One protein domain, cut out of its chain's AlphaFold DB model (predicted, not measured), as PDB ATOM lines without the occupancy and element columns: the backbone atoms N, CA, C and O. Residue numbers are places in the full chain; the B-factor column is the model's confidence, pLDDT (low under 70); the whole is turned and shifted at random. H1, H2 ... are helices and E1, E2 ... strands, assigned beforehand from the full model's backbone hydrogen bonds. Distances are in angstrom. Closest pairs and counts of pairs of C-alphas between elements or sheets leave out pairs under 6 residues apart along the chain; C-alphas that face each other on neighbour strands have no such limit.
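This is residues 453 to 588 and 896 to 956 of the 1229 residues of an uncharacterized protein of Agromyces hippuratus (UniProt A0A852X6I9). A long, twisted wall of eight strands has two smaller sheets side by side over one face: E1 to E4 at the half with E5, and E9, E14 and E13 near the other end. H2 packs on the opposite face, and the stretch 488 to 510 runs between the small sheets; tiny H1 lies in the turn from E5 to E6. The printed part has 197 residues, with the named elements in the order E1 to E5, H1, E6 to E15, H2; the class is mostly strand. The sheets, E5-E6-E7-E8-E15-E12-E11-E10, E1-E2-E3-E4 and E9-E14-E13, are antiparallel. The whole is compact and rounded, with a radius of gyration of the C-alphas of 15.9 A and spans of 39 by 38 by 37 A.

E1, residues 453 to 455, begins at C-alpha 453 (244.851, 225.666, 211.971). E2 is residues 462 to 466, E3 470 to 475 and E4 485 to 487. E5, 511 to 519, is 22.7 A long. H1, 521 to 524, precedes E6, 528 to 535, also 22.7 A. E7 is 538 to 544, 20.8 A, E8 550 to 554, E9 563 to 567 and E10 580 to 585. After the cut come E11, 898 to 901, E12, 905 to 911, 19.3 A, E13, 916 to 922, E14, 925 to 930, and E15, 937 to 943, 19.6 A. H2, 946 to 954, 12.2 A, ends at C-alpha 954 (236.510, 228.168, 240.556).

The three sheets form a stack of sheets, face to face in turn, with the largest facing both others. In it E8 and E15 are antiparallel at 165 degrees, with N 939 and O 552 2.8 A apart. E1 to E4 and E6 to E8 are meanders, each strand the antiparallel neighbour of the one before; N 465 and O 472 of the hairpin E2 and E3 are 2.9 A apart. The sheet of E1 faces the largest at 8.6 A centre to centre; the closest C-alphas of E4 and E15, Pro 487 and Pro 943, are 5.7 A apart. The sheet of E9 faces it at 10.5 A; N 566 and O 926 of E9 and E14 are 2.8 A apart. H2 is on the largest sheet, height 7.8 A, along the strands at 14 degrees to E12 on the local plane. Every O i to N i+4 pair of H2 is within hydrogen-bond range; H1 is too short for one.

The farthest C-alphas, Asp 537 and Gly 573, are 46.7 A apart. Residues 589 to 895 are not printed; C-alphas 588 and 896 are 10.6 A apart. The links E4 to E5 and E9 to E10 are long. Mean pLDDT of the printed part is 92.1; residues 572, 573, 575, 576 and 921 are under 70.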
ATOM      1  N   VAL A 453     243.819 224.682 211.606       96.44
ATOM      2  CA  VAL A 453     244.851 225.666 211.971       96.44
ATOM      3  C   VAL A 453     245.841 225.940 210.848       96.44
ATOM      4  O   VAL A 453     246.141 225.076 210.022       96.44
ATOM      5  N   ARG A 454     246.396 227.155 210.829       95.38
ATOM      6  CA  ARG A 454     247.490 227.512 209.919       95.38
ATOM      7  C   ARG A 454     248.373 228.616 210.489       95.38
ATOM      8  O   ARG A 454     247.878 229.605 211.030       95.38
ATOM      9  N   ASP A 455     249.680 228.467 210.304       95.75
ATOM     10  CA  ASP A 455     250.636 229.571 210.374       95.75
ATOM     11  C   ASP A 455     250.918 230.071 208.949       95.75
ATOM     12  O   ASP A 455     251.395 229.311 208.109       95.75
ATOM     13  N   PHE A 456     250.628 231.342 208.667       94.81
ATOM     14  CA  PHE A 456     250.905 231.968 207.371       94.81
ATOM     15  C   PHE A 456     252.330 232.532 207.268       94.81
ATOM     16  O   PHE A 456     252.694 233.112 206.243       94.81
ATOM     17  N   GLY A 457     253.153 232.344 208.300       92.31
ATOM     18  CA  GLY A 457     254.556 232.729 208.333       92.31
ATOM     19  C   GLY A 457     254.781 234.186 208.742       92.31
ATOM     20  O   GLY A 457     253.855 234.964 208.972       92.31
ATOM     21  N   ALA A 458     256.056 234.570 208.846       91.50
ATOM     22  CA  ALA A 458     256.459 235.883 209.356       91.50
ATOM     23  C   ALA A 458     256.182 237.058 208.394       91.50
ATOM     24  O   ALA A 458     256.048 238.183 208.867       91.50
ATOM     25  N   GLY A 459     256.084 236.814 207.078       90.62
ATOM     26  CA  GLY A 459     255.783 237.849 206.075       90.62
ATOM     27  C   GLY A 459     254.374 238.432 206.251       90.62
ATOM     28  O   GLY A 459     254.234 239.602 206.633       90.62
ATOM     29  N   PRO A 460     253.319 237.606 206.094       91.12
ATOM     30  CA  PRO A 460     251.960 237.952 206.512       91.12
ATOM     31  C   PRO A 460     251.862 238.274 208.003       91.12
ATOM     32  O   PRO A 460     251.117 239.167 208.402       91.12
ATOM     33  N   GLY A 461     252.632 237.556 208.826       94.12
ATOM     34  CA  GLY A 461     252.696 237.747 210.267       94.12
ATOM     35  C   GLY A 461     251.439 237.283 210.995       94.12
ATOM     36  O   GLY A 461     251.122 237.877 212.021       94.12
ATOM     37  N   LEU A 462     250.735 236.263 210.491       96.06
ATOM     38  CA  LEU A 462     249.425 235.815 210.980       96.06
ATOM     39  C   LEU A 462     249.410 234.302 211.255       96.06
ATOM     40  O   LEU A 462     249.808 233.516 210.400       96.06
ATOM     41  N   SER A 463     248.901 233.891 212.415       97.19
ATOM     42  CA  SER A 463     248.517 232.500 212.705       97.19
ATOM     43  C   SER A 463     247.049 232.442 213.104       97.19
ATOM     44  O   SER A 463     246.592 233.333 213.817       97.19
ATOM     45  N   VAL A 464     246.324 231.412 212.669       97.75
ATOM     46  CA  VAL A 464     244.866 231.313 212.832       97.75
ATOM     47  C   VAL A 464     244.454 229.912 213.274       97.75
ATOM     48  O   VAL A 464     244.975 228.922 212.757       97.75
ATOM     49  N   GLN A 465     243.468 229.848 214.168       98.12
ATOM     50  CA  GLN A 465     242.604 228.687 214.350       98.12
ATOM     51  C   GLN A 465     241.157 229.062 214.022       98.12
ATOM     52  O   GLN A 465     240.607 230.007 214.591       98.12
ATOM     53  N   GLN A 466     240.533 228.251 213.171       97.50
ATOM     54  CA  GLN A 466     239.087 228.187 213.020       97.50
ATOM     55  C   GLN A 466     238.612 226.912 213.717       97.50
ATOM     56  O   GLN A 466     239.011 225.813 213.344       97.50
ATOM     57  N   SER A 467     237.806 227.033 214.768       96.56
ATOM     58  CA  SER A 467     237.176 225.878 215.428       96.56
ATOM     59  C   SER A 467     235.687 225.827 215.091       96.56
ATOM     60  O   SER A 467     235.146 226.748 214.480       96.56
ATOM     61  N   SER A 468     234.971 224.792 215.534       94.38
ATOM     62  CA  SER A 468     233.513 224.769 215.366       94.38
ATOM     63  C   SER A 468     232.810 225.889 216.146       94.38
ATOM     64  O   SER A 468     231.743 226.330 215.733       94.38
ATOM     65  N   ASN A 469     233.407 226.371 217.245       95.44
ATOM     66  CA  ASN A 469     232.736 227.253 218.206       95.44
ATOM     67  C   ASN A 469     233.336 228.661 218.301       95.44
ATOM     68  O   ASN A 469     232.715 229.527 218.910       95.44
ATOM     69  N   ALA A 470     234.537 228.893 217.777       97.38
ATOM     70  CA  ALA A 470     235.223 230.180 217.856       97.38
ATOM     71  C   ALA A 470     236.298 230.338 216.777       97.38
ATOM     72  O   ALA A 470     236.905 229.352 216.339       97.38
ATOM     73  N   TRP A 471     236.585 231.590 216.446       98.25
ATOM     74  CA  TRP A 471     237.732 231.997 215.646       98.25
ATOM     75  C   TRP A 471     238.784 232.660 216.541       98.25
ATOM     76  O   TRP A 471     238.442 233.447 217.425       98.25
ATOM     77  N   ALA A 472     240.065 232.369 216.325       98.25
ATOM     78  CA  ALA A 472     241.163 232.997 217.057       98.25
ATOM     79  C   ALA A 472     242.387 233.195 216.163       98.25
ATOM     80  O   ALA A 472     242.658 232.390 215.270       98.25
ATOM     81  N   ALA A 473     243.150 234.258 216.417       97.69
ATOM     82  CA  ALA A 473     244.380 234.517 215.684       97.69
ATOM     83  C   ALA A 473     245.417 235.277 216.514       97.69
ATOM     84  O   ALA A 473     245.082 236.018 217.433       97.69
ATOM     85  N   ALA A 474     246.680 235.169 216.104       97.56
ATOM     86  CA  ALA A 474     247.766 236.012 216.586       97.56
ATOM     87  C   ALA A 474     248.434 236.710 215.397       97.56
ATOM     88  O   ALA A 474     248.851 236.067 214.431       97.56
ATOM     89  N   SER A 475     248.531 238.037 215.472       95.50
ATOM     90  CA  SER A 475     249.159 238.866 214.446       95.50
ATOM     91  C   SER A 475     250.409 239.547 214.999       95.50
ATOM     92  O   SER A 475     250.414 240.026 216.129       95.50
ATOM     93  N   SER A 476     251.473 239.581 214.200       93.88
ATOM     94  CA  SER A 476     252.818 240.078 214.554       93.88
ATOM     95  C   SER A 476     253.362 241.111 213.563       93.88
ATOM     96  O   SER A 476     254.497 241.574 213.686       93.88
ATOM     97  N   LYS A 477     252.553 241.490 212.570       91.06
ATOM     98  CA  LYS A 477     252.939 242.441 211.531       91.06
ATOM     99  C   LYS A 477     253.032 243.862 212.095       91.06
ATOM    100  O   LYS A 477     252.305 244.234 213.017       91.06
ATOM    101  N   LYS A 478     253.917 244.689 211.529       86.12
ATOM    102  CA  LYS A 478     254.094 246.093 211.935       86.12
ATOM    103  C   LYS A 478     252.764 246.851 211.848       86.12
ATOM    104  O   LYS A 478     252.209 246.978 210.765       86.12
ATOM    105  N   GLY A 479     252.303 247.401 212.973       86.81
ATOM    106  CA  GLY A 479     251.005 248.083 213.057       86.81
ATOM    107  C   GLY A 479     249.847 247.189 213.516       86.81
ATOM    108  O   GLY A 479     248.769 247.717 213.778       86.81
ATOM    109  N   PHE A 480     250.065 245.874 213.655       90.44
ATOM    110  CA  PHE A 480     249.013 244.888 213.916       90.44
ATOM    111  C   PHE A 480     249.393 243.809 214.944       90.44
ATOM    112  O   PHE A 480     249.012 242.656 214.774       90.44
ATOM    113  N   LEU A 481     250.104 244.135 216.025       95.25
ATOM    114  CA  LEU A 481     250.279 243.205 217.147       95.25
ATOM    115  C   LEU A 481     248.960 243.032 217.919       95.25
ATOM    116  O   LEU A 481     248.545 243.948 218.631       95.25
ATOM    117  N   LYS A 482     248.301 241.878 217.771       95.94
ATOM    118  CA  LYS A 482     247.006 241.574 218.409       95.94
ATOM    119  C   LYS A 482     246.810 240.073 218.607       95.94
ATOM    120  O   LYS A 482     247.383 239.277 217.864       95.94
ATOM    121  N   PHE A 483     245.920 239.723 219.535       97.75
ATOM    122  CA  PHE A 483     245.550 238.339 219.850       97.75
ATOM    123  C   PHE A 483     244.020 238.150 219.863       97.75
ATOM    124  O   PHE A 483     243.448 237.893 220.923       97.75
ATOM    125  N   PRO A 484     243.315 238.383 218.738       97.19
ATOM    126  CA  PRO A 484     241.861 238.254 218.672       97.19
ATOM    127  C   PRO A 484     241.345 236.855 219.040       97.19
ATOM    128  O   PRO A 484     241.959 235.835 218.722       97.19
ATOM    129  N   TRP A 485     240.170 236.840 219.667       98.25
ATOM    130  CA  TRP A 485     239.366 235.656 219.955       98.25
ATOM    131  C   TRP A 485     237.881 236.016 219.842       98.25
ATOM    132  O   TRP A 485     237.428 237.025 220.380       98.25
ATOM    133  N   VAL A 486     237.122 235.229 219.090       97.69
ATOM    134  CA  VAL A 486     235.736 235.532 218.733       97.69
ATOM    135  C   VAL A 486     234.892 234.265 218.872       97.69
ATOM    136  O   VAL A 486     234.850 233.450 217.943       97.69
ATOM    137  N   PRO A 487     234.214 234.059 220.014       97.00
ATOM    138  CA  PRO A 487     233.297 232.940 220.177       97.00
ATOM    139  C   PRO A 487     232.064 233.107 219.280       97.00
ATOM    140  O   PRO A 487     231.663 234.215 218.928       97.00
ATOM    141  N   GLY A 488     231.482 231.984 218.865       95.00
ATOM    142  CA  GLY A 488     230.333 231.927 217.958       95.00
ATOM    143  C   GLY A 488     230.604 232.448 216.544       95.00
ATOM    144  O   GLY A 488     229.660 232.574 215.762       95.00
ATOM    145  N   HIS A 489     231.866 232.764 216.226       95.81
ATOM    146  CA  HIS A 489     232.277 233.413 214.977       95.81
ATOM    147  C   HIS A 489     231.549 234.738 214.722       95.81
ATOM    148  O   HIS A 489     231.360 235.131 213.572       95.81
ATOM    149  N   ASP A 490     231.113 235.417 215.786       93.62
ATOM    150  CA  ASP A 490     230.326 236.642 215.692       93.62
ATOM    151  C   ASP A 490     231.206 237.850 215.364       93.62
ATOM    152  O   ASP A 490     231.834 238.456 216.239       93.62
ATOM    153  N   SER A 491     231.221 238.229 214.082       90.44
ATOM    154  CA  SER A 491     231.940 239.409 213.603       90.44
ATOM    155  C   SER A 491     231.520 240.681 214.308       90.44
ATOM    156  O   SER A 491     232.353 241.564 214.450       90.44
ATOM    157  N   TRP A 492     230.291 240.784 214.812       91.06
ATOM    158  CA  TRP A 492     229.787 241.998 215.435       91.06
ATOM    159  C   TRP A 492     230.031 242.091 216.937       91.06
ATOM    160  O   TRP A 492     229.885 243.184 217.480       91.06
ATOM    161  N   LEU A 493     230.448 241.019 217.617       93.00
ATOM    162  CA  LEU A 493     230.660 241.049 219.066       93.00
ATOM    163  C   LEU A 493     231.794 242.006 219.458       93.00
ATOM    164  O   LEU A 493     231.600 242.921 220.264       93.00
ATOM    165  N   PHE A 494     232.972 241.828 218.858       94.12
ATOM    166  CA  PHE A 494     234.161 242.621 219.162       94.12
ATOM    167  C   PHE A 494     234.565 243.527 217.997       94.12
ATOM    168  O   PHE A 494     234.472 243.148 216.836       94.12
ATOM    169  N   ALA A 495     235.075 244.720 218.297       91.38
ATOM    170  CA  ALA A 495     235.741 245.574 217.320       91.38
ATOM    171  C   ALA A 495     237.197 245.110 217.131       91.38
ATOM    172  O   ALA A 495     238.060 245.394 217.958       91.38
ATOM    173  N   LEU A 496     237.462 244.383 216.043       88.94
ATOM    174  CA  LEU A 496     238.753 243.720 215.799       88.94
ATOM    175  C   LEU A 496     239.681 244.533 214.888       88.94
ATOM    176  O   LEU A 496     240.903 244.513 215.049       88.94
ATOM    177  N   SER A 497     239.103 245.255 213.934       86.88
ATOM    178  CA  SER A 497     239.823 245.847 212.808       86.88
ATOM    179  C   SER A 497     240.484 247.188 213.132       86.88
ATOM    180  O   SER A 497     240.200 247.859 214.132       86.88
ATOM    181  N   GLY A 498     241.377 247.613 212.241       84.50
ATOM    182  CA  GLY A 498     242.112 248.870 212.324       84.50
ATOM    183  C   GLY A 498     243.113 248.896 213.479       84.50
ATOM    184  O   GLY A 498     243.725 247.895 213.830       84.50
ATOM    185  N   ALA A 499     243.280 250.056 214.108       84.12
ATOM    186  CA  ALA A 499     244.198 250.207 215.237       84.12
ATOM    187  C   ALA A 499     243.623 249.713 216.579       84.12
ATOM    188  O   ALA A 499     244.315 249.823 217.591       84.12
ATOM    189  N   THR A 500     242.386 249.194 216.597       87.38
ATOM    190  CA  THR A 500     241.684 248.775 217.821       87.38
ATOM    191  C   THR A 500     242.501 247.712 218.566       87.38
ATOM    192  O   THR A 500     242.777 246.659 217.981       87.38
ATOM    193  N   PRO A 501     242.937 247.978 219.812       87.38
ATOM    194  CA  PRO A 501     243.663 247.002 220.617       87.38
ATOM    195  C   PRO A 501     242.809 245.763 220.893       87.38
ATOM    196  O   PRO A 501     241.602 245.872 221.104       87.38
ATOM    197  N   TYR A 502     243.446 244.593 220.925       95.00
ATOM    198  CA  TYR A 502     242.802 243.360 221.367       95.00
ATOM    199  C   TYR A 502     243.795 242.524 222.171       95.00
ATOM    200  O   TYR A 502     244.777 242.015 221.619       95.00
ATOM    201  N   LEU A 503     243.527 242.430 223.474       96.50
ATOM    202  CA  LEU A 503     244.344 241.882 224.561       96.50
ATOM    203  C   LEU A 503     245.708 242.557 224.748       96.50
ATOM    204  O   LEU A 503     246.083 242.816 225.881       96.50
ATOM    205  N   TYR A 504     246.409 242.941 223.684       95.38
ATOM    206  CA  TYR A 504     247.628 243.739 223.777       95.38
ATOM    207  C   TYR A 504     247.339 245.228 223.506       95.38
ATOM    208  O   TYR A 504     246.621 245.543 222.554       95.38
ATOM    209  N   PRO A 505     247.903 246.167 224.290       88.25
ATOM    210  CA  PRO A 505     247.471 247.568 224.277       88.25
ATOM    211  C   PRO A 505     247.969 248.393 223.089       88.25
ATOM    212  O   PRO A 505     247.340 249.377 222.705       88.25
ATOM    213  N   ASN A 506     249.106 248.016 222.504       87.62
ATOM    214  CA  ASN A 506     249.728 248.755 221.411       87.62
ATOM    215  C   ASN A 506     249.827 247.883 220.159       87.62
ATOM    216  O   ASN A 506     250.783 247.124 220.000       87.62
ATOM    217  N   SER A 507     248.880 248.058 219.239       88.62
ATOM    218  CA  SER A 507     248.882 247.383 217.938       88.62
ATOM    219  C   SER A 507     250.121 247.717 217.098       88.62
ATOM    220  O   SER A 507     250.581 246.887 216.324       88.62
ATOM    221  N   ALA A 508     250.749 248.878 217.291       89.25
ATOM    222  CA  ALA A 508     251.965 249.271 216.581       89.25
ATOM    223  C   ALA A 508     253.272 248.817 217.256       89.25
ATOM    224  O   ALA A 508     254.355 249.245 216.842       89.25
ATOM    225  N   ALA A 509     253.205 247.980 218.295       91.00
ATOM    226  CA  ALA A 509     254.407 247.498 218.957       91.00
ATOM    227  C   ALA A 509     255.280 246.664 218.005       91.00
ATOM    228  O   ALA A 509     254.800 245.959 217.118       91.00
ATOM    229  N   THR A 510     256.596 246.777 218.178       92.31
ATOM    230  CA  THR A 510     257.567 246.072 217.338       92.31
ATOM    231  C   THR A 510     257.850 244.693 217.918       92.31
ATOM    232  O   THR A 510     258.274 244.580 219.069       92.31
ATOM    233  N   VAL A 511     257.650 243.663 217.101       95.06
ATOM    234  CA  VAL A 511     257.982 242.276 217.432       95.06
ATOM    235  C   VAL A 511     259.457 242.025 217.113       95.06
ATOM    236  O   VAL A 511     259.886 242.170 215.972       95.06
ATOM    237  N   ALA A 512     260.241 241.677 218.133       94.38
ATOM    238  CA  ALA A 512     261.674 241.390 218.028       94.38
ATOM    239  C   ALA A 512     261.981 239.889 217.888       94.38
ATOM    240  O   ALA A 512     263.096 239.519 217.526       94.38
ATOM    241  N   GLY A 513     261.012 239.027 218.196       95.06
ATOM    242  CA  GLY A 513     261.121 237.576 218.088       95.06
ATOM    243  C   GLY A 513     259.736 236.953 217.975       95.06
ATOM    244  O   GLY A 513     258.788 237.461 218.576       95.06
ATOM    245  N   ARG A 514     259.630 235.885 217.186       95.19
ATOM    246  CA  ARG A 514     258.379 235.201 216.868       95.19
ATOM    247  C   ARG A 514     258.567 233.697 217.021       95.19
ATOM    248  O   ARG A 514     259.334 233.114 216.259       95.19
ATOM    249  N   HIS A 515     257.832 233.096 217.947       96.88
ATOM    250  CA  HIS A 515     257.734 231.651 218.108       96.88
ATOM    251  C   HIS A 515     256.279 231.251 217.902       96.88
ATOM    252  O   HIS A 515     255.401 231.746 218.602       96.88
ATOM    253  N   THR A 516     256.025 230.417 216.897       96.69
ATOM    254  CA  THR A 516     254.682 229.939 216.568       96.69
ATOM    255  C   THR A 516     254.743 228.452 216.263       96.69
ATOM    256  O   THR A 516     255.549 228.024 215.438       96.69
ATOM    257  N   SER A 517     253.860 227.693 216.902       95.44
ATOM    258  CA  SER A 517     253.619 226.277 216.646       95.44
ATOM    259  C   SER A 517     252.145 226.065 216.315       95.44
ATOM    260  O   SER A 517     251.263 226.639 216.958       95.44
ATOM    261  N   THR A 518     251.865 225.234 215.318       96.19
ATOM    262  CA  THR A 518     250.525 224.690 215.064       96.19
ATOM    263  C   THR A 518     250.434 223.297 215.668       96.19
ATOM    264  O   THR A 518     251.452 222.621 215.771       96.19
ATOM    265  N   TYR A 519     249.233 222.862 216.033       96.50
ATOM    266  CA  TYR A 519     248.894 221.489 216.392       96.50
ATOM    267  C   TYR A 519     247.754 221.050 215.479       96.50
ATOM    268  O   TYR A 519     246.776 221.786 215.377       96.50
ATOM    269  N   THR A 520     247.884 219.911 214.797       95.69
ATOM    270  CA  THR A 520     246.856 219.424 213.859       95.69
ATOM    271  C   THR A 520     246.293 218.081 214.302       95.69
ATOM    272  O   THR A 520     246.969 217.288 214.952       95.69
ATOM    273  N   GLY A 521     245.049 217.779 213.941       94.06
ATOM    274  CA  GLY A 521     244.396 216.504 214.222       94.06
ATOM    275  C   GLY A 521     245.233 215.306 213.761       94.06
ATOM    276  O   GLY A 521     245.552 214.460 214.597       94.06
ATOM    277  N   PRO A 522     245.662 215.251 212.484       93.25
ATOM    278  CA  PRO A 522     246.471 214.147 211.969       93.25
ATOM    279  C   PRO A 522     247.811 213.968 212.692       93.25
ATOM    280  O   PRO A 522     248.239 212.842 212.942       93.25
ATOM    281  N   ARG A 523     248.492 215.064 213.055       94.06
ATOM    282  CA  ARG A 523     249.830 214.981 213.652       94.06
ATOM    283  C   ARG A 523     249.795 214.881 215.169       94.06
ATOM    284  O   ARG A 523     250.532 214.091 215.743       94.06
ATOM    285  N   ASP A 524     248.960 215.663 215.830       94.75
ATOM    286  CA  ASP A 524     248.988 215.891 217.276       94.75
ATOM    287  C   ASP A 524     247.761 215.311 217.999       94.75
ATOM    288  O   ASP A 524     247.771 215.155 219.228       94.75
ATOM    289  N   GLY A 525     246.719 214.935 217.257       94.00
ATOM    290  CA  GLY A 525     245.446 214.440 217.783       94.00
ATOM    291  C   GLY A 525     244.477 215.548 218.190       94.00
ATOM    292  O   GLY A 525     243.444 215.253 218.788       94.00
ATOM    293  N   PHE A 526     244.810 216.812 217.908       95.38
ATOM    294  CA  PHE A 526     243.968 217.971 218.191       95.38
ATOM    295  C   PHE A 526     244.376 219.187 217.347       95.38
ATOM    296  O   PHE A 526     245.526 219.293 216.934       95.38
ATOM    297  N   GLU A 527     243.442 220.115 217.127       96.31
ATOM    298  CA  GLU A 527     243.686 221.384 216.430       96.31
ATOM    299  C   GLU A 527     243.967 222.510 217.440       96.31
ATOM    300  O   GLU A 527     243.170 222.740 218.355       96.31
ATOM    301  N   GLY A 528     245.070 223.239 217.279       97.44
ATOM    302  CA  GLY A 528     245.419 224.377 218.136       97.44
ATOM    303  C   GLY A 528     246.623 225.173 217.637       97.44
ATOM    304  O   GLY A 528     247.338 224.760 216.725       97.44
ATOM    305  N   THR A 529     246.875 226.329 218.240       98.25
ATOM    306  CA  THR A 529     248.061 227.150 217.963       98.25
ATOM    307  C   THR A 529     248.707 227.600 219.265       98.25
ATOM    308  O   THR A 529     248.039 227.716 220.289       98.25
ATOM    309  N   ALA A 530     250.013 227.845 219.232       98.44
ATOM    310  CA  ALA A 530     250.765 228.487 220.300       98.44
ATOM    311  C   ALA A 530     251.679 229.538 219.671       98.44
ATOM    312  O   ALA A 530     252.596 229.183 218.939       98.44
ATOM    313  N   SER A 531     251.412 230.817 219.925       98.50
ATOM    314  CA  SER A 531     252.161 231.947 219.375       98.50
ATOM    315  C   SER A 531     252.645 232.849 220.501       98.50
ATOM    316  O   SER A 531     251.827 233.414 221.221       98.50
ATOM    317  N   VAL A 532     253.958 233.028 220.635       98.62
ATOM    318  CA  VAL A 532     254.586 233.923 221.612       98.62
ATOM    319  C   VAL A 532     255.533 234.880 220.893       98.62
ATOM    320  O   VAL A 532     256.380 234.494 220.082       98.62
ATOM    321  N   PHE A 533     255.372 236.166 221.183       98.44
ATOM    322  CA  PHE A 533     256.119 237.250 220.567       98.44
ATOM    323  C   PHE A 533     256.929 237.995 221.621       98.44
ATOM    324  O   PHE A 533     256.415 238.372 222.675       98.44
ATOM    325  N   ARG A 534     258.201 238.260 221.316       97.75
ATOM    326  CA  ARG A 534     259.034 239.160 222.118       97.75
ATOM    327  C   ARG A 534     258.758 240.601 221.704       97.75
ATOM    328  O   ARG A 534     258.961 240.955 220.542       97.75
ATOM    329  N   VAL A 535     258.350 241.438 222.652       95.81
ATOM    330  CA  VAL A 535     257.947 242.830 222.419       95.81
ATOM    331  C   VAL A 535     258.736 243.740 223.357       95.81
ATOM    332  O   VAL A 535     258.488 243.797 224.559       95.81
ATOM    333  N   GLY A 536     259.733 244.439 222.808       90.38
ATOM    334  CA  GLY A 536     260.735 245.134 223.622       90.38
ATOM    335  C   GLY A 536     261.492 244.156 224.532       90.38
ATOM    336  O   GLY A 536     262.088 243.185 224.054       90.38
ATOM    337  N   ASP A 537     261.449 244.414 225.839       89.81
ATOM    338  CA  ASP A 537     262.038 243.548 226.873       89.81
ATOM    339  C   ASP A 537     261.044 242.517 227.443       89.81
ATOM    340  O   ASP A 537     261.437 241.662 228.234       89.81
ATOM    341  N   GLY A 538     259.772 242.590 227.038       96.06
ATOM    342  CA  GLY A 538     258.701 241.703 227.482       96.06
ATOM    343  C   GLY A 538     258.284 240.669 226.437       96.06
ATOM    344  O   GLY A 538     258.844 240.587 225.339       96.06
ATOM    345  N   TYR A 539     257.261 239.894 226.787       98.06
ATOM    346  CA  TYR A 539     256.654 238.879 225.928       98.06
ATOM    347  C   TYR A 539     255.134 238.940 226.034       98.06
ATOM    348  O   TYR A 539     254.599 239.232 227.104       98.06
ATOM    349  N   ALA A 540     254.452 238.622 224.938       98.31
ATOM    350  CA  ALA A 540     253.015 238.387 224.911       98.31
ATOM    351  C   ALA A 540     252.698 237.249 223.940       98.31
ATOM    352  O   ALA A 540     253.359 237.115 222.909       98.31
ATOM    353  N   GLY A 541     251.702 236.430 224.252       98.25
ATOM    354  CA  GLY A 541     251.354 235.283 223.430       98.25
ATOM    355  C   GLY A 541     249.930 234.792 223.618       98.25
ATOM    356  O   GLY A 541     249.260 235.138 224.589       98.25
ATOM    357  N   GLN A 542     249.487 233.969 222.672       98.75
ATOM    358  CA  GLN A 542     248.187 233.316 222.673       98.75
ATOM    359  C   GLN A 542     248.346 231.823 222.386       98.75
ATOM    360  O   GLN A 542     249.140 231.423 221.535       98.75
ATOM    361  N   VAL A 543     247.566 231.016 223.095       98.88
ATOM    362  CA  VAL A 543     247.353 229.595 222.814       98.88
ATOM    363  C   VAL A 543     245.884 229.382 222.490       98.88
ATOM    364  O   VAL A 543     245.025 229.986 223.126       98.88
ATOM    365  N   THR A 544     245.577 228.529 221.523       98.69
ATOM    366  CA  THR A 544     244.202 228.217 221.114       98.69
ATOM    367  C   THR A 544     243.943 226.713 221.225       98.69
ATOM    368  O   THR A 544     244.852 225.907 221.006       98.69
ATOM    369  N   LEU A 545     242.723 226.332 221.616       98.12
ATOM    370  CA  LEU A 545     242.334 224.963 221.960       98.12
ATOM    371  C   LEU A 545     241.162 224.458 221.091       98.12
ATOM    372  O   LEU A 545     240.366 225.257 220.590       98.12
ATOM    373  N   PRO A 546     240.980 223.128 220.948       95.88
ATOM    374  CA  PRO A 546     240.020 222.541 219.998       95.88
ATOM    375  C   PRO A 546     238.551 222.896 220.229       95.88
ATOM    376  O   PRO A 546     237.752 222.884 219.297       95.88
ATOM    377  N   SER A 547     238.178 223.185 221.473       94.88
ATOM    378  CA  SER A 547     236.822 223.585 221.863       94.88
ATOM    379  C   SER A 547     236.432 224.977 221.355       94.88
ATOM    380  O   SER A 547     235.260 225.342 221.452       94.88
ATOM    381  N   GLY A 548     237.401 225.761 220.870       96.94
ATOM    382  CA  GLY A 548     237.286 227.197 220.639       96.94
ATOM    383  C   GLY A 548     237.743 228.054 221.822       96.94
ATOM    384  O   GLY A 548     237.725 229.280 221.714       96.94
ATOM    385  N   ALA A 549     238.157 227.456 222.941       98.44
ATOM    386  CA  ALA A 549     238.787 228.195 224.027       98.44
ATOM    387  C   ALA A 549     240.197 228.659 223.657       98.44
ATOM    388  O   ALA A 549     240.858 228.097 222.781       98.44
ATOM    389  N   ALA A 550     240.668 229.693 224.338       98.69
ATOM    390  CA  ALA A 550     242.001 230.231 224.122       98.69
ATOM    391  C   ALA A 550     242.594 230.758 225.428       98.69
ATOM    392  O   ALA A 550     241.894 230.988 226.410       98.69
ATOM    393  N   LEU A 551     243.900 230.978 225.436       98.75
ATOM    394  CA  LEU A 551     244.628 231.596 226.529       98.75
ATOM    395  C   LEU A 551     245.461 232.741 225.982       98.75
ATOM    396  O   LEU A 551     246.059 232.614 224.919       98.75
ATOM    397  N   TYR A 552     245.535 233.836 226.722       98.69
ATOM    398  CA  TYR A 552     246.460 234.932 226.471       98.69
ATOM    399  C   TYR A 552     247.377 235.101 227.673       98.69
ATOM    400  O   TYR A 552     246.923 235.017 228.810       98.69
ATOM    401  N   ALA A 553     248.657 235.351 227.430       98.25
ATOM    402  CA  ALA A 553     249.632 235.589 228.481       98.25
ATOM    403  C   ALA A 553     250.558 236.741 228.094       98.25
ATOM    404  O   ALA A 553     250.942 236.879 226.935       98.25
ATOM    405  N   SER A 554     250.938 237.557 229.071       97.38
ATOM    406  CA  SER A 554     251.830 238.703 228.879       97.38
ATOM    407  C   SER A 554     252.713 238.898 230.101       97.38
ATOM    408  O   SER A 554     252.319 238.554 231.214       97.38
ATOM    409  N   THR A 555     253.906 239.468 229.913       96.62
ATOM    410  CA  THR A 555     254.782 239.911 231.011       96.62
ATOM    411  C   THR A 555     254.236 241.129 231.763       96.62
ATOM    412  O   THR A 555     254.800 241.496 232.793       96.62
ATOM    413  N   GLY A 556     253.161 241.742 231.260       92.25
ATOM    414  CA  GLY A 556     252.576 242.990 231.741       92.25
ATOM    415  C   GLY A 556     252.961 244.150 230.826       92.25
ATOM    416  O   GLY A 556     254.080 244.655 230.886       92.25
ATOM    417  N   ALA A 557     252.040 244.556 229.955       90.25
ATOM    418  CA  ALA A 557     252.227 245.621 228.966       90.25
ATOM    419  C   ALA A 557     251.635 246.970 229.414       90.25
ATOM    420  O   ALA A 557     251.342 247.842 228.590       90.25
ATOM    421  N   GLY A 558     251.442 247.148 230.719       83.56
ATOM    422  CA  GLY A 558     250.774 248.303 231.292       83.56
ATOM    423  C   GLY A 558     249.292 248.058 231.529       83.56
ATOM    424  O   GLY A 558     248.741 246.980 231.331       83.56
ATOM    425  N   TRP A 559     248.599 249.094 231.970       74.06
ATOM    426  CA  TRP A 559     247.215 248.981 232.426       74.06
ATOM    427  C   TRP A 559     246.177 248.683 231.337       74.06
ATOM    428  O   TRP A 559     245.048 248.325 231.655       74.06
ATOM    429  N   GLN A 560     246.528 248.891 230.067       83.44
ATOM    430  CA  GLN A 560     245.687 248.535 228.923       83.44
ATOM    431  C   GLN A 560     245.931 247.089 228.462       83.44
ATOM    432  O   GLN A 560     245.279 246.633 227.522       83.44
ATOM    433  N   ASP A 561     246.862 246.370 229.088       92.81
ATOM    434  CA  ASP A 561     247.017 244.936 228.876       92.81
ATOM    435  C   ASP A 561     245.723 244.205 229.266       92.81
ATOM    436  O   ASP A 561     245.070 244.543 230.253       92.81
ATOM    437  N   GLY A 562     245.299 243.255 228.440       93.88
ATOM    438  CA  GLY A 562     244.000 242.598 228.543       93.88
ATOM    439  C   GLY A 562     242.807 243.477 228.151       93.88
ATOM    440  O   GLY A 562     241.719 243.276 228.683       93.88
ATOM    441  N   THR A 563     242.969 244.472 227.272       93.06
ATOM    442  CA  THR A 563     241.830 245.284 226.790       93.06
ATOM    443  C   THR A 563     241.139 244.634 225.594       93.06
ATOM    444  O   THR A 563     241.801 244.279 224.621       93.06
ATOM    445  N   VAL A 564     239.807 244.560 225.615       95.56
ATOM    446  CA  VAL A 564     238.979 244.210 224.448       95.56
ATOM    447  C   VAL A 564     237.887 245.260 224.220       95.56
ATOM    448  O   VAL A 564     237.370 245.865 225.161       95.56
ATOM    449  N   SER A 565     237.534 245.499 222.957       93.81
ATOM    450  CA  SER A 565     236.478 246.440 222.567       93.81
ATOM    451  C   SER A 565     235.246 245.684 222.076       93.81
ATOM    452  O   SER A 565     235.322 244.962 221.088       93.81
ATOM    453  N   VAL A 566     234.112 245.865 222.745       93.88
ATOM    454  CA  VAL A 566     232.818 245.229 222.454       93.88
ATOM    455  C   VAL A 566     231.951 246.218 221.678       93.88
ATOM    456  O   VAL A 566     231.761 247.346 222.135       93.88
ATOM    457  N   ARG A 567     231.417 245.843 220.509       91.00
ATOM    458  CA  ARG A 567     230.490 246.731 219.782       91.00
ATOM    459  C   ARG A 567     229.139 246.732 220.486       91.00
ATOM    460  O   ARG A 567     228.680 245.688 220.913       91.00
ATOM    461  N   ASN A 568     228.506 247.890 220.583       86.50
ATOM    462  CA  ASN A 568     227.205 248.099 221.208       86.50
ATOM    463  C   ASN A 568     226.309 248.933 220.277       86.50
ATOM    464  O   ASN A 568     225.884 250.020 220.642       86.50
ATOM    465  N   LEU A 569     226.131 248.506 219.023       84.69
ATOM    466  CA  LEU A 569     225.337 249.237 218.025       84.69
ATOM    467  C   LEU A 569     223.867 248.807 218.080       84.69
ATOM    468  O   LEU A 569     223.582 247.644 218.349       84.69
ATOM    469  N   ASP A 570     222.953 249.729 217.767       82.75
ATOM    470  CA  ASP A 570     221.547 249.409 217.480       82.75
ATOM    471  C   ASP A 570     221.370 249.167 215.977       82.75
ATOM    472  O   ASP A 570     221.051 250.076 215.213       82.75
ATOM    473  N   LEU A 571     221.651 247.938 215.553       80.69
ATOM    474  CA  LEU A 571     221.468 247.430 214.196       80.69
ATOM    475  C   LEU A 571     220.236 246.513 214.205       80.69
ATOM    476  O   LEU A 571     220.337 245.300 214.004       80.69
ATOM    477  N   SER A 572     219.075 247.099 214.515       66.62
ATOM    478  CA  SER A 572     217.834 246.371 214.790       66.62
ATOM    479  C   SER A 572     217.521 245.365 213.668       66.62
ATOM    480  O   SER A 572     217.285 245.744 212.521       66.62
ATOM    481  N   GLY A 573     217.550 244.070 213.998       63.22
ATOM    482  CA  GLY A 573     217.459 242.962 213.037       63.22
ATOM    483  C   GLY A 573     218.645 241.991 213.094       63.22
ATOM    484  O   GLY A 573     218.522 240.869 212.615       63.22
ATOM    485  N   TYR A 574     219.745 242.376 213.747       71.31
ATOM    486  CA  TYR A 574     220.847 241.474 214.091       71.31
ATOM    487  C   TYR A 574     220.681 240.935 215.511       71.31
ATOM    488  O   TYR A 574     220.333 241.669 216.440       71.31
ATOM    489  N   ASN A 575     220.940 239.639 215.685       63.59
ATOM    490  CA  ASN A 575     220.879 239.012 217.000       63.59
ATOM    491  C   ASN A 575     221.951 239.622 217.914       63.59
ATOM    492  O   ASN A 575     223.125 239.637 217.557       63.59
ATOM    493  N   GLY A 576     221.540 240.142 219.070       65.19
ATOM    494  CA  GLY A 576     222.457 240.769 220.016       65.19
ATOM    495  C   GLY A 576     223.055 242.096 219.541       65.19
ATOM    496  O   GLY A 576     224.132 242.442 219.991       65.19
ATOM    497  N   LEU A 577     222.429 242.863 218.642       80.19
ATOM    498  CA  LEU A 577     222.825 244.251 218.322       80.19
ATOM    499  C   LEU A 577     221.615 245.193 218.407       80.19
ATOM    500  O   LEU A 577     221.225 245.839 217.437       80.19
ATOM    501  N   ASP A 578     220.997 245.249 219.579       81.75
ATOM    502  CA  ASP A 578     219.843 246.101 219.890       81.75
ATOM    503  C   ASP A 578     220.245 247.401 220.610       81.75
ATOM    504  O   ASP A 578     219.437 248.035 221.289       81.75
ATOM    505  N   GLY A 579     221.520 247.781 220.495       79.25
ATOM    506  CA  GLY A 579     222.098 248.890 221.239       79.25
ATOM    507  C   GLY A 579     222.325 248.577 222.714       79.25
ATOM    508  O   GLY A 579     222.610 249.510 223.461       79.25
ATOM    509  N   SER A 580     222.208 247.317 223.156       85.38
ATOM    510  CA  SER A 580     222.534 246.918 224.524       85.38
ATOM    511  C   SER A 580     223.651 245.880 224.634       85.38
ATOM    512  O   SER A 580     223.870 245.066 223.735       85.38
ATOM    513  N   ARG A 581     224.381 245.911 225.758       90.75
ATOM    514  CA  ARG A 581     225.351 244.874 226.137       90.75
ATOM    515  C   ARG A 581     225.249 244.506 227.607       90.75
ATOM    516  O   ARG A 581     225.279 245.382 228.467       90.75
ATOM    517  N   THR A 582     225.191 243.214 227.891       93.00
ATOM    518  CA  THR A 582     225.125 242.609 229.216       93.00
ATOM    519  C   THR A 582     226.476 242.030 229.611       93.00
ATOM    520  O   THR A 582     227.059 241.197 228.917       93.00
ATOM    521  N   TYR A 583     226.934 242.439 230.788       95.75
ATOM    522  CA  TYR A 583     228.172 242.007 231.417       95.75
ATOM    523  C   TYR A 583     227.839 241.310 232.725       95.75
ATOM    524  O   TYR A 583     227.146 241.884 233.560       95.75
ATOM    525  N   SER A 584     228.319 240.086 232.908       97.62
ATOM    526  CA  SER A 584     228.114 239.301 234.128       97.62
ATOM    527  C   SER A 584     229.434 239.076 234.851       97.62
ATOM    528  O   SER A 584     230.442 238.786 234.217       97.62
ATOM    529  N   THR A 585     229.410 239.211 236.170       96.69
ATOM    530  CA  THR A 585     230.557 239.087 237.081       96.69
ATOM    531  C   THR A 585     230.145 238.271 238.309       96.69
ATOM    532  O   THR A 585     228.972 237.907 238.453       96.69
ATOM    533  N   ALA A 586     231.080 238.002 239.223       91.12
ATOM    534  CA  ALA A 586     230.779 237.323 240.484       91.12
ATOM    535  C   ALA A 586     229.773 238.102 241.359       91.12
ATOM    536  O   ALA A 586     228.990 237.502 242.097       91.12
ATOM    537  N   GLU A 587     229.776 239.432 241.271       91.31
ATOM    538  CA  GLU A 587     228.955 240.339 242.075       91.31
ATOM    539  C   GLU A 587     227.564 240.588 241.475       91.31
ATOM    540  O   GLU A 587     226.671 241.082 242.168       91.31
ATOM    541  N   GLY A 588     227.361 240.238 240.204       91.00
ATOM    542  CA  GLY A 588     226.099 240.409 239.491       91.00
ATOM    543  C   GLY A 588     226.289 240.786 238.025       91.00
ATOM    544  O   GLY A 588     227.396 240.727 237.485       91.00
ATOM    545  N   GLY A 896     236.458 240.823 241.423       91.06
ATOM    546  CA  GLY A 896     236.529 239.430 241.023       91.06
ATOM    547  C   GLY A 896     237.450 239.196 239.827       91.06
ATOM    548  O   GLY A 896     237.830 240.102 239.085       91.06
ATOM    549  N   SER A 897     237.799 237.929 239.633       95.38
ATOM    550  CA  SER A 897     238.739 237.468 238.613       95.38
ATOM    551  C   SER A 897     238.086 237.111 237.282       95.38
ATOM    552  O   SER A 897     238.774 236.596 236.408       95.38
ATOM    553  N   TRP A 898     236.787 237.349 237.078       97.81
ATOM    554  CA  TRP A 898     236.144 236.986 235.815       97.81
ATOM    555  C   TRP A 898     235.023 237.928 235.383       97.81
ATOM    556  O   TRP A 898     234.356 238.570 236.195       97.81
ATOM    557  N   ILE A 899     234.805 237.964 234.069       98.38
ATOM    558  CA  ILE A 899     233.690 238.651 233.421       98.38
ATOM    559  C   ILE A 899     233.193 237.825 232.234       98.38
ATOM    560  O   ILE A 899     233.980 237.185 231.540       98.38
ATOM    561  N   ASN A 900     231.887 237.838 231.984       98.31
ATOM    562  CA  ASN A 900     231.285 237.261 230.788       98.31
ATOM    563  C   ASN A 900     230.478 238.323 230.031       98.31
ATOM    564  O   ASN A 900     229.714 239.075 230.642       98.31
ATOM    565  N   VAL A 901     230.652 238.375 228.713       96.81
ATOM    566  CA  VAL A 901     229.948 239.287 227.803       96.81
ATOM    567  C   VAL A 901     228.867 238.505 227.057       96.81
ATOM    568  O   VAL A 901     229.156 237.470 226.455       96.81
ATOM    569  N   GLU A 902     227.625 238.994 227.096       93.06
ATOM    570  CA  GLU A 902     226.468 238.454 226.354       93.06
ATOM    571  C   GLU A 902     226.131 236.971 226.609       93.06
ATOM    572  O   GLU A 902     225.403 236.357 225.835       93.06
ATOM    573  N   GLY A 903     226.650 236.347 227.670       94.31
ATOM    574  CA  GLY A 903     226.467 234.905 227.861       94.31
ATOM    575  C   GLY A 903     227.214 234.061 226.823       94.31
ATOM    576  O   GLY A 903     226.855 232.901 226.628       94.31
ATOM    577  N   THR A 904     228.210 234.629 226.136       94.88
ATOM    578  CA  THR A 904     228.923 233.964 225.031       94.88
ATOM    579  C   THR A 904     230.443 234.042 225.144       94.88
ATOM    580  O   THR A 904     231.124 233.105 224.721       94.88
ATOM    581  N   ALA A 905     230.980 235.123 225.721       97.88
ATOM    582  CA  ALA A 905     232.416 235.365 225.818       97.88
ATOM    583  C   ALA A 905     232.867 235.528 227.274       97.88
ATOM    584  O   ALA A 905     232.742 236.608 227.856       97.88
ATOM    585  N   GLY A 906     233.392 234.452 227.861       98.25
ATOM    586  CA  GLY A 906     233.960 234.435 229.205       98.25
ATOM    587  C   GLY A 906     235.448 234.767 229.230       98.25
ATOM    588  O   GLY A 906     236.213 234.249 228.423       98.25
ATOM    589  N   PHE A 907     235.864 235.576 230.199       98.69
ATOM    590  CA  PHE A 907     237.262 235.866 230.500       98.69
ATOM    591  C   PHE A 907     237.523 235.602 231.981       98.69
ATOM    592  O   PHE A 907     236.888 236.223 232.834       98.69
ATOM    593  N   VAL A 908     238.471 234.715 232.282       98.56
ATOM    594  CA  VAL A 908     238.983 234.467 233.636       98.56
ATOM    595  C   VAL A 908     240.425 234.953 233.703       98.56
ATOM    596  O   VAL A 908     241.271 234.552 232.909       98.56
ATOM    597  N   VAL A 909     240.716 235.830 234.651       97.38
ATOM    598  CA  VAL A 909     242.001 236.502 234.817       97.38
ATOM    599  C   VAL A 909     242.771 235.846 235.958       97.38
ATOM    600  O   VAL A 909     242.317 235.784 237.100       97.38
ATOM    601  N   ARG A 910     243.973 235.368 235.649       94.94
ATOM    602  CA  ARG A 910     244.941 234.809 236.593       94.94
ATOM    603  C   ARG A 910     246.131 235.764 236.684       94.94
ATOM    604  O   ARG A 910     246.935 235.877 235.760       94.94
ATOM    605  N   GLY A 911     246.240 236.465 237.808       86.94
ATOM    606  CA  GLY A 911     247.187 237.571 237.968       86.94
ATOM    607  C   GLY A 911     246.543 238.919 237.633       86.94
ATOM    608  O   GLY A 911     245.342 239.084 237.812       86.94
ATOM    609  N   GLY A 912     247.343 239.891 237.189       76.75
ATOM    610  CA  GLY A 912     246.883 241.274 237.012       76.75
ATOM    611  C   GLY A 912     246.920 242.093 238.308       76.75
ATOM    612  O   GLY A 912     247.124 241.564 239.403       76.75
ATOM    613  N   GLN A 913     246.830 243.418 238.179       78.12
ATOM    614  CA  GLN A 913     247.020 244.350 239.301       78.12
ATOM    615  C   GLN A 913     245.849 245.305 239.542       78.12
ATOM    616  O   GLN A 913     245.876 246.031 240.536       78.12
ATOM    617  N   ALA A 914     244.863 245.339 238.648       80.12
ATOM    618  CA  ALA A 914     243.718 246.236 238.743       80.12
ATOM    619  C   ALA A 914     242.395 245.457 238.625       80.12
ATOM    620  O   ALA A 914     242.401 244.331 238.120       80.12
ATOM    621  N   PRO A 915     241.271 246.047 239.065       85.62
ATOM    622  CA  PRO A 915     239.951 245.459 238.878       85.62
ATOM    623  C   PRO A 915     239.581 245.348 237.396       85.62
ATOM    624  O   PRO A 915     240.049 246.125 236.551       85.62
ATOM    625  N   ILE A 916     238.686 244.410 237.088       92.31
ATOM    626  CA  ILE A 916     238.083 244.325 235.760       92.31
ATOM    627  C   ILE A 916     237.057 245.450 235.637       92.31
ATOM    628  O   ILE A 916     236.202 245.630 236.507       92.31
ATOM    629  N   THR A 917     237.122 246.210 234.546       88.25
ATOM    630  CA  THR A 917     236.212 247.339 234.310       88.25
ATOM    631  C   THR A 917     235.582 247.272 232.933       88.25
ATOM    632  O   THR A 917     236.196 246.801 231.976       88.25
ATOM    633  N   VAL A 918     234.358 247.784 232.838       89.94
ATOM    634  CA  VAL A 918     233.674 248.047 231.576       89.94
ATOM    635  C   VAL A 918     233.266 249.503 231.541       89.94
ATOM    636  O   VAL A 918     232.715 250.031 232.512       89.94
ATOM    637  N   SER A 919     233.509 250.149 230.413       81.12
ATOM    638  CA  SER A 919     233.159 251.547 230.223       81.12
ATOM    639  C   SER A 919     232.744 251.862 228.796       81.12
ATOM    640  O   SER A 919     233.219 251.243 227.844       81.12
ATOM    641  N   SER A 920     231.887 252.868 228.651       76.06
ATOM    642  CA  SER A 920     231.536 253.437 227.355       76.06
ATOM    643  C   SER A 920     232.460 254.622 227.068       76.06
ATOM    644  O   SER A 920     232.373 255.678 227.696       76.06
ATOM    645  N   GLU A 921     233.426 254.424 226.168       67.81
ATOM    646  CA  GLU A 921     234.399 255.465 225.784       67.81
ATOM    647  C   GLU A 921     234.089 256.112 224.440       67.81
ATOM    648  O   GLU A 921     234.541 257.222 224.151       67.81
ATOM    649  N   LYS A 922     233.359 255.388 223.597       71.00
ATOM    650  CA  LYS A 922     232.948 255.816 222.272       71.00
ATOM    651  C   LYS A 922     231.533 255.314 222.056       71.00
ATOM    652  O   LYS A 922     231.221 254.173 222.378       71.00
ATOM    653  N   GLU A 923     230.697 256.153 221.459       70.56
ATOM    654  CA  GLU A 923     229.355 255.750 221.057       70.56
ATOM    655  C   GLU A 923     229.406 254.445 220.242       70.56
ATOM    656  O   GLU A 923     230.183 254.317 219.288       70.56
ATOM    657  N   GLY A 924     228.622 253.453 220.665       78.62
ATOM    658  CA  GLY A 924     228.577 252.144 220.022       78.62
ATOM    659  C   GLY A 924     229.758 251.217 220.295       78.62
ATOM    660  O   GLY A 924     229.813 250.158 219.671       78.62
ATOM    661  N   ILE A 925     230.696 251.562 221.186       87.00
ATOM    662  CA  ILE A 925     231.788 250.670 221.602       87.00
ATOM    663  C   ILE A 925     232.031 250.772 223.109       87.00
ATOM    664  O   ILE A 925     232.461 251.801 223.632       87.00
ATOM    665  N   ASN A 926     231.874 249.637 223.777       89.19
ATOM    666  CA  ASN A 926     232.258 249.449 225.162       89.19
ATOM    667  C   ASN A 926     233.678 248.884 225.252       89.19
ATOM    668  O   ASN A 926     234.091 248.050 224.451       89.19
ATOM    669  N   THR A 927     234.448 249.350 226.227       90.44
ATOM    670  CA  THR A 927     235.816 248.899 226.487       90.44
ATOM    671  C   THR A 927     235.822 248.045 227.741       90.44
ATOM    672  O   THR A 927     235.472 248.532 228.813       90.44
ATOM    673  N   VAL A 928     236.234 246.786 227.612       94.12
ATOM    674  CA  VAL A 928     236.434 245.862 228.732       94.12
ATOM    675  C   VAL A 928     237.928 245.776 229.017       94.12
ATOM    676  O   VAL A 928     238.725 245.533 228.111       94.12
ATOM    677  N   ARG A 929     238.317 245.970 230.274       92.56
ATOM    678  CA  ARG A 929     239.705 245.860 230.732       92.56
ATOM    679  C   ARG A 929     239.813 244.762 231.754       92.56
ATOM    680  O   ARG A 929     239.181 244.852 232.798       92.56
ATOM    681  N   LEU A 930     240.646 243.772 231.473       94.44
ATOM    682  CA  LEU A 930     240.785 242.555 232.271       94.44
ATOM    683  C   LEU A 930     241.839 242.703 233.385       94.44
ATOM    684  O   LEU A 930     242.632 241.803 233.634       94.44
ATOM    685  N   GLY A 931     241.885 243.873 234.025       83.31
ATOM    686  CA  GLY A 931     242.806 244.204 235.116       83.31
ATOM    687  C   GLY A 931     244.155 244.784 234.678       83.31
ATOM    688  O   GLY A 931     244.538 245.849 235.157       83.31
ATOM    689  N   GLY A 932     244.862 244.151 233.740       81.06
ATOM    690  CA  GLY A 932     246.140 244.654 233.211       81.06
ATOM    691  C   GLY A 932     247.227 244.914 234.272       81.06
ATOM    692  O   GLY A 932     247.119 244.512 235.437       81.06
ATOM    693  N   GLY A 933     248.299 245.607 233.870       82.69
ATOM    694  CA  GLY A 933     249.374 246.065 234.759       82.69
ATOM    695  C   GLY A 933     250.787 245.765 234.255       82.69
ATOM    696  O   GLY A 933     250.993 245.378 233.106       82.69
ATOM    697  N   ASP A 934     251.765 245.931 235.146       85.69
ATOM    698  CA  ASP A 934     253.202 245.790 234.855       85.69
ATOM    699  C   ASP A 934     253.756 244.456 235.398       85.69
ATOM    700  O   ASP A 934     254.941 244.325 235.716       85.69
ATOM    701  N   ARG A 935     252.875 243.470 235.603       89.81
ATOM    702  CA  ARG A 935     253.215 242.129 236.094       89.81
ATOM    703  C   ARG A 935     252.672 241.059 235.155       89.81
ATOM    704  O   ARG A 935     251.669 241.315 234.490       89.81
ATOM    705  N   PRO A 936     253.266 239.851 235.177       94.06
ATOM    706  CA  PRO A 936     252.750 238.738 234.406       94.06
ATOM    707  C   PRO A 936     251.272 238.473 234.692       94.06
ATOM    708  O   PRO A 936     250.849 238.445 235.853       94.06
ATOM    709  N   MET A 937     250.506 238.271 233.628       95.31
ATOM    710  CA  MET A 937     249.091 237.926 233.694       95.31
ATOM    711  C   MET A 937     248.759 236.861 232.657       95.31
ATOM    712  O   MET A 937     249.374 236.806 231.590       95.31
ATOM    713  N   LEU A 938     247.770 236.038 232.983       97.69
ATOM    714  CA  LEU A 938     247.191 235.038 232.102       97.69
ATOM    715  C   LEU A 938     245.672 235.235 232.071       97.69
ATOM    716  O   LEU A 938     245.047 235.444 233.106       97.69
ATOM    717  N   VAL A 939     245.082 235.185 230.883       98.56
ATOM    718  CA  VAL A 939     243.641 235.298 230.651       98.56
ATOM    719  C   VAL A 939     243.171 234.024 229.964       98.56
ATOM    720  O   VAL A 939     243.630 233.708 228.869       98.56
ATOM    721  N   GLU A 940     242.251 233.307 230.597       98.75
ATOM    722  CA  GLU A 940     241.564 232.141 230.043       98.75
ATOM    723  C   GLU A 940     240.280 232.634 229.359       98.75
ATOM    724  O   GLU A 940     239.424 233.256 229.992       98.75
ATOM    725  N   MET A 941     240.167 232.397 228.056       98.69
ATOM    726  CA  MET A 941     239.025 232.767 227.225       98.69
ATOM    727  C   MET A 941     238.122 231.549 227.054       98.69
ATOM    728  O   MET A 941     238.502 230.565 226.414       98.69
ATOM    729  N   VAL A 942     236.939 231.613 227.660       98.31
ATOM    730  CA  VAL A 942     236.005 230.495 227.818       98.31
ATOM    731  C   VAL A 942     234.778 230.740 226.936       98.31
ATOM    732  O   VAL A 942     234.002 231.658 227.223       98.31
ATOM    733  N   PRO A 943     234.568 229.951 225.866       96.81
ATOM    734  CA  PRO A 943     233.338 230.014 225.092       96.81
ATOM    735  C   PRO A 943     232.147 229.600 225.958       96.81
ATOM    736  O   PRO A 943     232.195 228.582 226.652       96.81
ATOM    737  N   GLY A 944     231.057 230.358 225.878       94.19
ATOM    738  CA  GLY A 944     229.804 230.038 226.555       94.19
ATOM    739  C   GLY A 944     229.419 231.035 227.640       94.19
ATOM    740  O   GLY A 944     229.858 232.186 227.662       94.19
ATOM    741  N   ASP A 945     228.523 230.592 228.516       96.50
ATOM    742  CA  ASP A 945     227.809 231.476 229.428       96.50
ATOM    743  C   ASP A 945     228.599 231.845 230.695       96.50
ATOM    744  O   ASP A 945     229.714 231.384 230.975       96.50
ATOM    745  N   ALA A 946     227.994 232.724 231.495       97.31
ATOM    746  CA  ALA A 946     228.552 233.155 232.767       97.31
ATOM    747  C   ALA A 946     228.743 231.993 233.761       97.31
ATOM    748  O   ALA A 946     229.642 232.057 234.595       97.31
ATOM    749  N   ALA A 947     227.943 230.922 233.674       97.94
ATOM    750  CA  ALA A 947     228.082 229.764 234.553       97.94
ATOM    751  C   ALA A 947     229.310 228.923 234.181       97.94
ATOM    752  O   ALA A 947     230.050 228.515 235.075       97.94
ATOM    753  N   ALA A 948     229.569 228.722 232.887       97.44
ATOM    754  CA  ALA A 948     230.803 228.104 232.405       97.44
ATOM    755  C   ALA A 948     232.036 228.933 232.801       97.44
ATOM    756  O   ALA A 948     233.019 228.388 233.304       97.44
ATOM    757  N   THR A 949     231.949 230.260 232.664       98.38
ATOM    758  CA  THR A 949     233.033 231.184 233.043       98.38
ATOM    759  C   THR A 949     233.336 231.111 234.545       98.38
ATOM    760  O   THR A 949     234.484 230.927 234.943       98.38
ATOM    761  N   ALA A 950     232.302 231.175 235.390       98.19
ATOM    762  CA  ALA A 950     232.442 231.058 236.840       98.19
ATOM    763  C   ALA A 950     232.946 229.670 237.276       98.19
ATOM    764  O   ALA A 950     233.703 229.556 238.241       98.19
ATOM    765  N   ALA A 951     232.542 228.605 236.574       97.38
ATOM    766  CA  ALA A 951     233.030 227.257 236.841       97.38
ATOM    767  C   ALA A 951     234.532 227.128 236.553       97.38
ATOM    768  O   ALA A 951     235.241 226.511 237.347       97.38
ATOM    769  N   GLN A 952     235.021 227.742 235.469       97.62
ATOM    770  CA  GLN A 952     236.451 227.783 235.174       97.62
ATOM    771  C   GLN A 952     237.216 228.623 236.204       97.62
ATOM    772  O   GLN A 952     238.265 228.194 236.684       97.62
ATOM    773  N   ASP A 953     236.687 229.780 236.610       97.62
ATOM    774  CA  ASP A 953     237.299 230.595 237.667       97.62
ATOM    775  C   ASP A 953     237.499 229.801 238.969       97.62
ATOM    776  O   ASP A 953     238.594 229.823 239.539       97.62
ATOM    777  N   ALA A 954     236.491 229.017 239.366       96.94
ATOM    778  CA  ALA A 954     236.510 228.168 240.556       96.94
ATOM    779  C   ALA A 954     237.326 226.863 240.416       96.94
ATOM    780  O   ALA A 954     237.549 226.177 241.419       96.94
ATOM    781  N   ALA A 955     237.746 226.483 239.205       95.25
ATOM    782  CA  ALA A 955     238.489 225.248 238.972       95.25
ATOM    783  C   ALA A 955     239.903 225.309 239.575       95.25
ATOM    784  O   ALA A 955     240.573 226.344 239.539       95.25
ATOM    785  N   LEU A 956     240.385 224.179 240.109       94.00
ATOM    786  CA  LEU A 956     241.767 224.073 240.583       94.00
ATOM    787  C   LEU A 956     242.731 224.201 239.400       94.00
ATOM    788  O   LEU A 956     242.612 223.462 238.426       94.00
TER     789      LEU A 956